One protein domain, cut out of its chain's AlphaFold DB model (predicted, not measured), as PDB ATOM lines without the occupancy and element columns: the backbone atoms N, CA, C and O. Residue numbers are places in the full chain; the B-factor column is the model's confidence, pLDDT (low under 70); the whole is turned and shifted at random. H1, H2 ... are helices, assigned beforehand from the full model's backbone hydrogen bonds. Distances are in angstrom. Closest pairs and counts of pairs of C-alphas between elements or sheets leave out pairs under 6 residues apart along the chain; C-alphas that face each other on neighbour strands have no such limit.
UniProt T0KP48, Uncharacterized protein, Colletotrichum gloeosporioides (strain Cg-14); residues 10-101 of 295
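AT A GLANCE: This is residues 10 to 101 of the 295 residues of an uncharacterized protein of Colletotrichum gloeosporioides (strain Cg-14) (UniProt T0KP48). One long helix, H5, runs along the longest axis, and a second helix, H3, crosses it nearly at a right angle, well before the last residues of H5. H2 packs on H3 near this crossing, H1 and H4 lie near H3 as separate arms, and H6 makes a small corner at the far end of H5, where residues 92 to 97 stick out. The printed part has 92 residues with six named helices, in the order H1 to H6 along the chain, and no named strand; the class is all helix. It is loose, with a radius of gyration of the C-alphas of 15.7 A, and elongated, spanning 48 by 30 by 29 A.

HOW THE PARTS SIT: H5, residues 69 to 93, touches H3, residues 35 to 50, with residues 74 to 82 alone, and H3 touches H5 with residues 42 to 49 alone. Their closest C-alphas, those of Ser 46 and Gly 78, are 3.6 A apart, and their lines are about perpendicular at 76 degrees. H2, residues 23 to 27, only just touches H3, with 3 pairs of C-alphas within 8 A, the closest those of Leu 26 and Arg 41 at 6.5 A. H2 is close to H5 but not clearly touching, with the C-alphas of Leu 26 and Ile 74 closest at 7.1 A. H1, residues 10 to 20, is close to H3 but not clearly touching: the C-alphas of Trp 19 and Trp 44 are closest at 7.6 A. These two helices run opposite ways at a steep tilt of 48 degrees. H1 and H2 meet only through their link. H4, residues 53 to 60, is close to H3 but not clearly touching, with Ala 48 and Leu 56 the closest C-alphas at 7.6 A, and about perpendicular to it at 85 degrees. H4 and H5 are apart. H6, residues 95 to 99, touches H5 only at the corner, with the C-alphas of Ala 91 and Phe 98 closest at 5.2 A. In H1, H2, H3, H4 and H6 every O i to N i+4 pair is within hydrogen-bond range; in H5, 19 of 21 are.

IN THESE COORDINATES: H5 measures 36.5 A from C-alpha 69 at (398.581, 291.708, 349.737) to C-alpha 93 at (388.716, 320.966, 369.181). H3 measures 22.4 A, H1 15.3 A, H4 10.2 A, H2 6.4 A and H6 6.0 A. H1 begins with C-alpha 10 at (386.494, 313.131, 333.877).

THE WHOLE: The two C-alphas farthest apart, those of Glu 63 and Asp 96, are 48.7 A from each other. The printed part has no cut and no long link. Residues 31 to 36 stand free, as do residues 92 to 97, of which 95 to 97 belong to H6. The mean pLDDT of the printed part is 85.5, with residues 10 to 13 and 62 to 65 under 70.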
ATOM      1  N   ASP A  10     385.273 312.839 334.643       54.31
ATOM      2  CA  ASP A  10     386.494 313.131 333.877       54.31
ATOM      3  C   ASP A  10     387.626 313.687 334.767       54.31
ATOM      4  O   ASP A  10     388.813 313.368 334.594       54.31
ATOM      5  N   ALA A  11     387.278 314.518 335.754       62.94
ATOM      6  CA  ALA A  11     388.234 315.072 336.710       62.94
ATOM      7  C   ALA A  11     388.734 314.007 337.700       62.94
ATOM      8  O   ALA A  11     389.920 313.991 338.062       62.94
ATOM      9  N   GLU A  12     387.848 313.104 338.122       64.00
ATOM     10  CA  GLU A  12     388.165 311.993 339.010       64.00
ATOM     11  C   GLU A  12     389.019 310.928 338.308       64.00
ATOM     12  O   GLU A  12     390.059 310.529 338.847       64.00
ATOM     13  N   GLU A  13     388.684 310.570 337.067       68.06
ATOM     14  CA  GLU A  13     389.450 309.647 336.229       68.06
ATOM     15  C   GLU A  13     390.847 310.205 335.914       68.06
ATOM     16  O   GLU A  13     391.865 309.514 336.064       68.06
ATOM     17  N   THR A  14     390.939 311.492 335.567       75.25
ATOM     18  CA  THR A  14     392.227 312.178 335.379       75.25
ATOM     19  C   THR A  14     393.045 312.171 336.674       75.25
ATOM     20  O   THR A  14     394.256 311.911 336.662       75.25
ATOM     21  N   GLY A  15     392.395 312.399 337.819       86.25
ATOM     22  CA  GLY A  15     393.011 312.325 339.142       86.25
ATOM     23  C   GLY A  15     393.541 310.930 339.480       86.25
ATOM     24  O   GLY A  15     394.662 310.809 339.994       86.25
ATOM     25  N   PHE A  16     392.779 309.886 339.156       87.25
ATOM     26  CA  PHE A  16     393.163 308.494 339.358       87.25
ATOM     27  C   PHE A  16     394.371 308.114 338.501       87.25
ATOM     28  O   PHE A  16     395.373 307.640 339.041       87.25
ATOM     29  N   ARG A  17     394.353 308.415 337.195       87.38
ATOM     30  CA  ARG A  17     395.482 308.146 336.282       87.38
ATOM     31  C   ARG A  17     396.781 308.789 336.778       87.38
ATOM     32  O   ARG A  17     397.825 308.136 336.827       87.38
ATOM     33  N   GLN A  18     396.717 310.039 337.236       89.31
ATOM     34  CA  GLN A  18     397.867 310.734 337.831       89.31
ATOM     35  C   GLN A  18     398.322 310.122 339.162       89.31
ATOM     36  O   GLN A  18     399.507 310.167 339.512       89.31
ATOM     37  N   TRP A  19     397.398 309.564 339.941       91.81
ATOM     38  CA  TRP A  19     397.735 308.849 341.166       91.81
ATOM     39  C   TRP A  19     398.388 307.488 340.880       91.81
ATOM     40  O   TRP A  19     399.372 307.163 341.542       91.81
ATOM     41  N   VAL A  20     397.939 306.739 339.865       90.00
ATOM     42  CA  VAL A  20     398.512 305.433 339.478       90.00
ATOM     43  C   VAL A  20     400.002 305.547 339.145       90.00
ATOM     44  O   VAL A  20     400.790 304.682 339.525       90.00
ATOM     45  N   LEU A  21     400.440 306.657 338.545       89.38
ATOM     46  CA  LEU A  21     401.866 306.917 338.296       89.38
ATOM     47  C   LEU A  21     402.711 306.936 339.585       89.38
ATOM     48  O   LEU A  21     403.903 306.627 339.564       89.38
ATOM     49  N   LYS A  22     402.096 307.248 340.732       88.56
ATOM     50  CA  LYS A  22     402.738 307.274 342.055       88.56
ATOM     51  C   LYS A  22     402.770 305.899 342.718       88.56
ATOM     52  O   LYS A  22     403.482 305.731 343.707       88.56
ATOM     53  N   LEU A  23     402.049 304.910 342.187       85.19
ATOM     54  CA  LEU A  23     401.950 303.567 342.761       85.19
ATOM     55  C   LEU A  23     403.320 302.899 342.892       85.19
ATOM     56  O   LEU A  23     403.626 302.325 343.933       85.19
ATOM     57  N   ARG A  24     404.184 303.071 341.882       85.06
ATOM     58  CA  ARG A  24     405.570 302.571 341.901       85.06
ATOM     59  C   ARG A  24     406.362 303.094 343.097       85.06
ATOM     60  O   ARG A  24     407.177 302.373 343.660       85.06
ATOM     61  N   LEU A  25     406.109 304.335 343.512       85.25
ATOM     62  CA  LEU A  25     406.746 304.926 344.689       85.25
ATOM     63  C   LEU A  25     406.140 304.370 345.985       85.25
ATOM     64  O   LEU A  25     406.826 304.266 346.991       85.25
ATOM     65  N   LEU A  26     404.870 303.974 346.007       83.75
ATOM     66  CA  LEU A  26     404.290 303.331 347.190       83.75
ATOM     67  C   LEU A  26     404.794 301.897 347.386       83.75
ATOM     68  O   LEU A  26     404.918 301.457 348.526       83.75
ATOM     69  N   THR A  27     405.127 301.196 346.303       77.50
ATOM     70  CA  THR A  27     405.640 299.819 346.352       77.50
ATOM     71  C   THR A  27     407.156 299.728 346.566       77.50
ATOM     72  O   THR A  27     407.656 298.654 346.880       77.50
ATOM     73  N   THR A  28     407.891 300.843 346.459       77.31
ATOM     74  CA  THR A  28     409.356 300.915 346.637       77.31
ATOM     75  C   THR A  28     409.741 301.900 347.750       77.31
ATOM     76  O   THR A  28     410.307 302.973 347.521       77.31
ATOM     77  N   LEU A  29     409.372 301.576 348.993       73.94
ATOM     78  CA  LEU A  29     409.745 302.378 350.165       73.94
ATOM     79  C   LEU A  29     411.183 302.060 350.598       73.94
ATOM     80  O   LEU A  29     411.475 300.934 350.988       73.94
ATOM     81  N   ASP A  30     412.063 303.063 350.551       79.06
ATOM     82  CA  ASP A  30     413.415 302.980 351.114       79.06
ATOM     83  C   ASP A  30     413.348 303.202 352.640       79.06
ATOM     84  O   ASP A  30     412.833 304.235 353.078       79.06
ATOM     85  N   PRO A  31     413.870 302.284 353.474       78.31
ATOM     86  CA  PRO A  31     413.951 302.468 354.924       78.31
ATOM     87  C   PRO A  31     414.645 303.764 355.377       78.31
ATOM     88  O   PRO A  31     414.457 304.180 356.517       78.31
ATOM     89  N   LYS A  32     415.447 304.399 354.511       84.19
ATOM     90  CA  LYS A  32     416.169 305.652 354.779       84.19
ATOM     91  C   LYS A  32     415.400 306.922 354.391       84.19
ATOM     92  O   LYS A  32     415.968 308.008 354.483       84.19
ATOM     93  N   LEU A  33     414.148 306.805 353.942       82.19
ATOM     94  CA  LEU A  33     413.288 307.950 353.617       82.19
ATOM     95  C   LEU A  33     413.204 308.931 354.793       82.19
ATOM     96  O   LEU A  33     412.988 308.530 355.939       82.19
ATOM     97  N   ASP A  34     413.297 310.228 354.497       88.94
ATOM     98  CA  ASP A  34     413.051 311.252 355.506       88.94
ATOM     99  C   ASP A  34     411.555 311.325 355.886       88.94
ATOM    100  O   ASP A  34     410.662 310.816 355.193       88.94
ATOM    101  N   SER A  35     411.254 311.976 357.014       86.88
ATOM    102  CA  SER A  35     409.884 312.058 357.532       86.88
ATOM    103  C   SER A  35     408.916 312.813 356.609       86.88
ATOM    104  O   SER A  35     407.727 312.488 356.586       86.88
ATOM    105  N   ALA A  36     409.384 313.794 355.833       88.25
ATOM    106  CA  ALA A  36     408.540 314.588 354.937       88.25
ATOM    107  C   ALA A  36     408.155 313.795 353.677       88.25
ATOM    108  O   ALA A  36     406.995 313.799 353.237       88.25
ATOM    109  N   GLN A  37     409.111 313.052 353.125       88.12
ATOM    110  CA  GLN A  37     408.902 312.117 352.028       88.12
ATOM    111  C   GLN A  37     407.959 310.989 352.454       88.12
ATOM    112  O   GLN A  37     407.008 310.676 351.731       88.12
ATOM    113  N   LEU A  38     408.154 310.434 353.656       88.19
ATOM    114  CA  LEU A  38     407.254 309.429 354.218       88.19
ATOM    115  C   LEU A  38     405.832 309.982 354.379       88.19
ATOM    116  O   LEU A  38     404.883 309.360 353.903       88.19
ATOM    117  N   ALA A  39     405.666 311.170 354.967       88.25
ATOM    118  CA  ALA A  39     404.356 311.803 355.135       88.25
ATOM    119  C   ALA A  39     403.631 312.009 353.793       88.25
ATOM    120  O   ALA A  39     402.425 311.764 353.680       88.25
ATOM    121  N   THR A  40     404.371 312.393 352.752       90.06
ATOM    122  CA  THR A  40     403.841 312.531 351.390       90.06
ATOM    123  C   THR A  40     403.321 311.197 350.853       90.06
ATOM    124  O   THR A  40     402.206 311.135 350.326       90.06
ATOM    125  N   ARG A  41     404.071 310.107 351.046       90.19
ATOM    126  CA  ARG A  41     403.652 308.760 350.627       90.19
ATOM    127  C   ARG A  41     402.458 308.246 351.436       90.19
ATOM    128  O   ARG A  41     401.516 307.721 350.849       90.19
ATOM    129  N   VAL A  42     402.411 308.487 352.746       90.75
ATOM    130  CA  VAL A  42     401.249 308.158 353.596       90.75
ATOM    131  C   VAL A  42     399.992 308.907 353.128       90.75
ATOM    132  O   VAL A  42     398.909 308.321 353.044       90.75
ATOM    133  N   LYS A  43     400.123 310.177 352.721       91.50
ATOM    134  CA  LYS A  43     399.021 310.954 352.125       91.50
ATOM    135  C   LYS A  43     398.539 310.362 350.797       91.50
ATOM    136  O   LYS A  43     397.335 310.331 350.551       91.50
ATOM    137  N   TRP A  44     399.437 309.883 349.937       93.25
ATOM    138  CA  TRP A  44     399.043 309.208 348.693       93.25
ATOM    139  C   TRP A  44     398.351 307.872 348.954       93.25
ATOM    140  O   TRP A  44     397.334 307.592 348.325       93.25
ATOM    141  N   ALA A  45     398.844 307.091 349.913       92.31
ATOM    142  CA  ALA A  45     398.218 305.845 350.340       92.31
ATOM    143  C   ALA A  45     396.807 306.070 350.912       92.31
ATOM    144  O   ALA A  45     395.898 305.276 350.686       92.31
ATOM    145  N   SER A  46     396.587 307.198 351.595       92.81
ATOM    146  CA  SER A  46     395.252 307.611 352.037       92.81
ATOM    147  C   SER A  46     394.294 307.843 350.873       92.81
ATOM    148  O   SER A  46     393.123 307.497 350.994       92.81
ATOM    149  N   LYS A  47     394.756 308.437 349.765       92.62
ATOM    150  CA  LYS A  47     393.909 308.617 348.578       92.62
ATOM    151  C   LYS A  47     393.532 307.277 347.951       92.62
ATOM    152  O   LYS A  47     392.372 307.098 347.620       92.62
ATOM    153  N   ALA A  48     394.475 306.334 347.897       90.94
ATOM    154  CA  ALA A  48     394.219 304.971 347.427       90.94
ATOM    155  C   ALA A  48     392.989 304.357 348.110       90.94
ATOM    156  O   ALA A  48     392.107 303.830 347.455       90.94
ATOM    157  N   ARG A  49     392.924 304.473 349.442       88.19
ATOM    158  CA  ARG A  49     391.865 303.852 350.242       88.19
ATOM    159  C   ARG A  49     390.533 304.599 350.220       88.19
ATOM    160  O   ARG A  49     389.504 303.955 350.336       88.19
ATOM    161  N   TRP A  50     390.556 305.930 350.223       88.88
ATOM    162  CA  TRP A  50     389.351 306.729 350.494       88.88
ATOM    163  C   TRP A  50     388.806 307.478 349.284       88.88
ATOM    164  O   TRP A  50     387.696 307.982 349.361       88.88
ATOM    165  N   ALA A  51     389.598 307.616 348.222       90.38
ATOM    166  CA  ALA A  51     389.183 308.288 346.993       90.38
ATOM    167  C   ALA A  51     389.206 307.352 345.782       90.38
ATOM    168  O   ALA A  51     388.488 307.605 344.836       90.38
ATOM    169  N   TYR A  52     390.041 306.307 345.797       91.81
ATOM    170  CA  TYR A  52     390.260 305.458 344.623       91.81
ATOM    171  C   TYR A  52     390.007 303.967 344.882       91.81
ATOM    172  O   TYR A  52     390.524 303.120 344.153       91.81
ATOM    173  N   SER A  53     389.296 303.620 345.962       89.06
ATOM    174  CA  SER A  53     389.140 302.218 346.368       89.06
ATOM    175  C   SER A  53     388.339 301.411 345.363       89.06
ATOM    176  O   SER A  53     388.732 300.294 345.058       89.06
ATOM    177  N   GLU A  54     387.270 301.987 344.817       88.50
ATOM    178  CA  GLU A  54     386.400 301.317 343.850       88.50
ATOM    179  C   GLU A  54     387.143 301.025 342.543       88.50
ATOM    180  O   GLU A  54     387.151 299.893 342.067       88.50
ATOM    181  N   GLN A  55     387.871 302.007 342.005       90.44
ATOM    182  CA  GLN A  55     388.670 301.828 340.792       90.44
ATOM    183  C   GLN A  55     389.781 300.786 341.004       90.44
ATOM    184  O   GLN A  55     390.072 299.990 340.110       90.44
ATOM    185  N   LEU A  56     390.406 300.765 342.188       88.50
ATOM    186  CA  LEU A  56     391.433 299.783 342.545       88.50
ATOM    187  C   LEU A  56     390.860 298.376 342.731       88.50
ATOM    188  O   LEU A  56     391.477 297.413 342.287       88.50
ATOM    189  N   GLU A  57     389.701 298.248 343.365       87.88
ATOM    190  CA  GLU A  57     389.025 296.968 343.580       87.88
ATOM    191  C   GLU A  57     388.504 296.391 342.262       87.88
ATOM    192  O   GLU A  57     388.719 295.215 342.003       87.88
ATOM    193  N   THR A  58     387.971 297.218 341.364       87.38
ATOM    194  CA  THR A  58     387.589 296.789 340.008       87.38
ATOM    195  C   THR A  58     388.799 296.395 339.154       87.38
ATOM    196  O   THR A  58     388.722 295.468 338.356       87.38
ATOM    197  N   SER A  59     389.939 297.078 339.315       85.31
ATOM    198  CA  SER A  59     391.142 296.804 338.507       85.31
ATOM    199  C   SER A  59     391.969 295.615 339.007       85.31
ATOM    200  O   SER A  59     392.709 295.017 338.225       85.31
ATOM    201  N   PHE A  60     391.925 295.323 340.311       83.50
ATOM    202  CA  PHE A  60     392.816 294.353 340.965       83.50
ATOM    203  C   PHE A  60     392.097 293.287 341.799       83.50
ATOM    204  O   PHE A  60     392.762 292.375 342.289       83.50
ATOM    205  N   GLY A  61     390.788 293.406 342.008       74.94
ATOM    206  CA  GLY A  61     389.964 292.367 342.613       74.94
ATOM    207  C   GLY A  61     389.642 291.279 341.594       74.94
ATOM    208  O   GLY A  61     389.417 291.557 340.418       74.94
ATOM    209  N   THR A  62     389.636 290.030 342.043       65.50
ATOM    210  CA  THR A  62     389.069 288.901 341.300       65.50
ATOM    211  C   THR A  62     387.749 288.514 341.963       65.50
ATOM    212  O   THR A  62     387.567 288.766 343.153       65.50
ATOM    213  N   GLU A  63     386.809 287.934 341.208       59.75
ATOM    214  CA  GLU A  63     385.439 287.653 341.684       59.75
ATOM    215  C   GLU A  63     385.386 286.784 342.962       59.75
ATOM    216  O   GLU A  63     384.399 286.854 343.691       59.75
ATOM    217  N   ASP A  64     386.464 286.050 343.285       58.59
ATOM    218  CA  ASP A  64     386.542 285.115 344.416       58.59
ATOM    219  C   ASP A  64     387.768 285.281 345.354       58.59
ATOM    220  O   ASP A  64     387.862 284.545 346.343       58.59
ATOM    221  N   GLU A  65     388.706 286.218 345.125       64.56
ATOM    222  CA  GLU A  65     389.895 286.378 345.994       64.56
ATOM    223  C   GLU A  65     389.979 287.722 346.731       64.56
ATOM    224  O   GLU A  65     389.484 288.766 346.307       64.56
ATOM    225  N   GLU A  66     390.669 287.695 347.875       70.50
ATOM    226  CA  GLU A  66     391.050 288.900 348.604       70.50
ATOM    227  C   GLU A  66     391.983 289.784 347.762       70.50
ATOM    228  O   GLU A  66     392.850 289.292 347.039       70.50
ATOM    229  N   LEU A  67     391.872 291.110 347.926       79.00
ATOM    230  CA  LEU A  67     392.768 292.072 347.276       79.00
ATOM    231  C   LEU A  67     394.243 291.678 347.451       79.00
ATOM    232  O   LEU A  67     394.630 291.292 348.565       79.00
ATOM    233  N   PRO A  68     395.098 291.892 346.430       83.62
ATOM    234  CA  PRO A  68     396.515 291.579 346.514       83.62
ATOM    235  C   PRO A  68     397.159 292.144 347.782       83.62
ATOM    236  O   PRO A  68     396.953 293.307 348.140       83.62
ATOM    237  N   ALA A  69     397.996 291.344 348.446       83.12
ATOM    238  CA  ALA A  69     398.581 291.708 349.737       83.12
ATOM    239  C   ALA A  69     399.261 293.090 349.720       83.12
ATOM    240  O   ALA A  69     399.125 293.861 350.668       83.12
ATOM    241  N   TRP A  70     399.963 293.456 348.643       85.38
ATOM    242  CA  TRP A  70     400.617 294.766 348.523       85.38
ATOM    243  C   TRP A  70     399.618 295.936 348.596       85.38
ATOM    244  O   TRP A  70     399.912 296.958 349.220       85.38
ATOM    245  N   LEU A  71     398.418 295.777 348.036       87.12
ATOM    246  CA  LEU A  71     397.368 296.792 348.065       87.12
ATOM    247  C   LEU A  71     396.791 296.928 349.479       87.12
ATOM    248  O   LEU A  71     396.608 298.043 349.975       87.12
ATOM    249  N   GLN A  72     396.629 295.807 350.190       85.75
ATOM    250  CA  GLN A  72     396.239 295.812 351.604       85.75
ATOM    251  C   GLN A  72     397.243 296.596 352.474       85.75
ATOM    252  O   GLN A  72     396.842 297.338 353.379       85.75
ATOM    253  N   HIS A  73     398.547 296.501 352.184       86.81
ATOM    254  CA  HIS A  73     399.579 297.280 352.877       86.81
ATOM    255  C   HIS A  73     399.463 298.782 352.594       86.81
ATOM    256  O   HIS A  73     399.574 299.583 353.526       86.81
ATOM    257  N   ILE A  74     399.178 299.182 351.350       88.94
ATOM    258  CA  ILE A  74     398.925 300.589 351.002       88.94
ATOM    259  C   ILE A  74     397.688 301.103 351.740       88.94
ATOM    260  O   ILE A  74     397.729 302.164 352.363       88.94
ATOM    261  N   TYR A  75     396.600 300.336 351.755       89.19
ATOM    262  CA  TYR A  75     395.398 300.696 352.502       89.19
ATOM    263  C   TYR A  75     395.676 300.856 353.996       89.19
ATOM    264  O   TYR A  75     395.207 301.815 354.614       89.19
ATOM    265  N   LYS A  76     396.474 299.957 354.579       87.12
ATOM    266  CA  LYS A  76     396.919 300.061 355.970       87.12
ATOM    267  C   LYS A  76     397.745 301.328 356.199       87.12
ATOM    268  O   LYS A  76     397.508 302.019 357.186       87.12
ATOM    269  N   LEU A  77     398.646 301.675 355.281       87.62
ATOM    270  CA  LEU A  77     399.435 302.904 355.357       87.62
ATOM    271  C   LEU A  77     398.540 304.154 355.331       87.62
ATOM    272  O   LEU A  77     398.711 305.061 356.143       87.62
ATOM    273  N   GLY A  78     397.525 304.167 354.464       89.31
ATOM    274  CA  GLY A  78     396.549 305.254 354.373       89.31
ATOM    275  C   GLY A  78     395.741 305.479 355.656       89.31
ATOM    276  O   GLY A  78     395.371 306.616 355.961       89.31
ATOM    277  N   ARG A  79     395.516 304.436 356.468       88.44
ATOM    278  CA  ARG A  79     394.837 304.571 357.770       88.44
ATOM    279  C   ARG A  79     395.622 305.443 358.753       88.44
ATOM    280  O   ARG A  79     394.995 306.169 359.520       88.44
ATOM    281  N   TYR A  80     396.957 305.451 358.701       87.81
ATOM    282  CA  TYR A  80     397.761 306.329 359.563       87.81
ATOM    283  C   TYR A  80     397.551 307.811 359.245       87.81
ATOM    284  O   TYR A  80     397.520 308.633 360.159       87.81
ATOM    285  N   TYR A  81     397.334 308.165 357.974       90.31
ATOM    286  CA  TYR A  81     396.997 309.541 357.603       90.31
ATOM    287  C   TYR A  81     395.641 309.964 358.181       90.31
ATOM    288  O   TYR A  81     395.522 311.043 358.761       90.31
ATOM    289  N   ALA A  82     394.626 309.100 358.066       88.06
ATOM    290  CA  ALA A  82     393.301 309.351 358.630       88.06
ATOM    291  C   ALA A  82     393.348 309.477 360.162       88.06
ATOM    292  O   ALA A  82     392.799 310.429 360.716       88.06
ATOM    293  N   ALA A  83     394.078 308.583 360.837       88.88
ATOM    294  CA  ALA A  83     394.299 308.649 362.281       88.88
ATOM    295  C   ALA A  83     395.014 309.947 362.691       88.88
ATOM    296  O   ALA A  83     394.577 310.623 363.616       88.88
ATOM    297  N   THR A  84     396.052 310.354 361.955       89.75
ATOM    298  CA  THR A  84     396.768 311.615 362.211       89.75
ATOM    299  C   THR A  84     395.838 312.819 362.074       89.75
ATOM    300  O   THR A  84     395.812 313.685 362.944       89.75
ATOM    301  N   LYS A  85     395.011 312.862 361.022       91.00
ATOM    302  CA  LYS A  85     393.993 313.910 360.864       91.00
ATOM    303  C   LYS A  85     392.987 313.924 362.014       91.00
ATOM    304  O   LYS A  85     392.619 315.005 362.469       91.00
ATOM    305  N   ALA A  86     392.548 312.759 362.488       90.69
ATOM    306  CA  ALA A  86     391.646 312.661 363.632       90.69
ATOM    307  C   ALA A  86     392.301 313.197 364.917       90.69
ATOM    308  O   ALA A  86     391.672 313.973 365.632       90.69
ATOM    309  N   MET A  87     393.576 312.872 365.156       91.06
ATOM    310  CA  MET A  87     394.357 313.396 366.282       91.06
ATOM    311  C   MET A  87     394.515 314.919 366.207       91.06
ATOM    312  O   MET A  87     394.257 315.602 367.190       91.06
ATOM    313  N   LEU A  88     394.846 315.474 365.037       93.50
ATOM    314  CA  LEU A  88     394.940 316.929 364.846       93.50
ATOM    315  C   LEU A  88     393.588 317.628 365.046       93.50
ATOM    316  O   LEU A  88     393.517 318.692 365.659       93.50
ATOM    317  N   LYS A  89     392.497 317.019 364.567       94.62
ATOM    318  CA  LYS A  89     391.136 317.524 364.789       94.62
ATOM    319  C   LYS A  89     390.777 317.509 366.275       94.62
ATOM    320  O   LYS A  89     390.172 318.467 366.746       94.62
ATOM    321  N   LEU A  90     391.148 316.454 367.002       92.06
ATOM    322  CA  LEU A  90     390.966 316.373 368.450       92.06
ATOM    323  C   LEU A  90     391.783 317.457 369.162       92.06
ATOM    324  O   LEU A  90     391.213 318.192 369.956       92.06
ATOM    325  N   ALA A  91     393.063 317.616 368.815       95.31
ATOM    326  CA  ALA A  91     393.936 318.650 369.373       95.31
ATOM    327  C   ALA A  91     393.365 320.060 369.188       95.31
ATOM    328  O   ALA A  91     393.377 320.863 370.113       95.31
ATOM    329  N   SER A  92     392.820 320.347 368.004       96.75
ATOM    330  CA  SER A  92     392.220 321.647 367.701       96.75
ATOM    331  C   SER A  92     390.885 321.877 368.415       96.75
ATOM    332  O   SER A  92     390.592 323.012 368.778       96.75
ATOM    333  N   LYS A  93     390.060 320.837 368.591       96.94
ATOM    334  CA  LYS A  93     388.716 320.966 369.181       96.94
ATOM    335  C   LYS A  93     388.689 320.834 370.701       96.94
ATOM    336  O   LYS A  93     387.771 321.355 371.322       96.94
ATOM    337  N   GLN A  94     389.612 320.067 371.269       94.81
ATOM    338  CA  GLN A  94     389.670 319.694 372.684       94.81
ATOM    339  C   GLN A  94     391.143 319.684 373.146       94.81
ATOM    340  O   GLN A  94     391.689 318.616 373.445       94.81
ATOM    341  N   PRO A  95     391.817 320.851 373.162       94.56
ATOM    342  CA  PRO A  95     393.248 320.941 373.461       94.56
ATOM    343  C   PRO A  95     393.598 320.407 374.855       94.56
ATOM    344  O   PRO A  95     394.612 319.729 375.003       94.56
ATOM    345  N   ASP A  96     392.738 320.618 375.852       92.31
ATOM    346  CA  ASP A  96     392.965 320.140 377.224       92.31
ATOM    347  C   ASP A  96     392.971 318.607 377.308       92.31
ATOM    348  O   ASP A  96     393.805 318.008 377.982       92.31
ATOM    349  N   VAL A  97     392.081 317.943 376.560       89.31
ATOM    350  CA  VAL A  97     392.063 316.474 376.468       89.31
ATOM    351  C   VAL A  97     393.312 315.975 375.748       89.31
ATOM    352  O   VAL A  97     393.921 314.998 376.173       89.31
ATOM    353  N   PHE A  98     393.698 316.641 374.658       91.25
ATOM    354  CA  PHE A  98     394.831 316.222 373.839       91.25
ATOM    355  C   PHE A  98     396.173 316.386 374.559       91.25
ATOM    356  O   PHE A  98     397.016 315.495 374.501       91.25
ATOM    357  N   THR A  99     396.370 317.501 375.261       90.75
ATOM    358  CA  THR A  99     397.593 317.776 376.036       90.75
ATOM    359  C   THR A  99     397.741 316.861 377.251       90.75
ATOM    360  O   THR A  99     398.861 316.606 377.682       90.75
ATOM    361  N   ALA A 100     396.638 316.298 377.754       87.81
ATOM    362  CA  ALA A 100     396.644 315.284 378.806       87.81
ATOM    363  C   ALA A 100     396.957 313.855 378.304       87.81
ATOM    364  O   ALA A 100     397.012 312.922 379.112       87.81
ATOM    365  N   ILE A 101     397.154 313.641 376.995       88.38
ATOM    366  CA  ILE A 101     397.528 312.327 376.454       88.38
ATOM    367  C   ILE A 101     398.973 312.009 376.839       88.38
ATOM    368  O   ILE A 101     399.906 312.730 376.494       88.38
TER     369      ILE A 101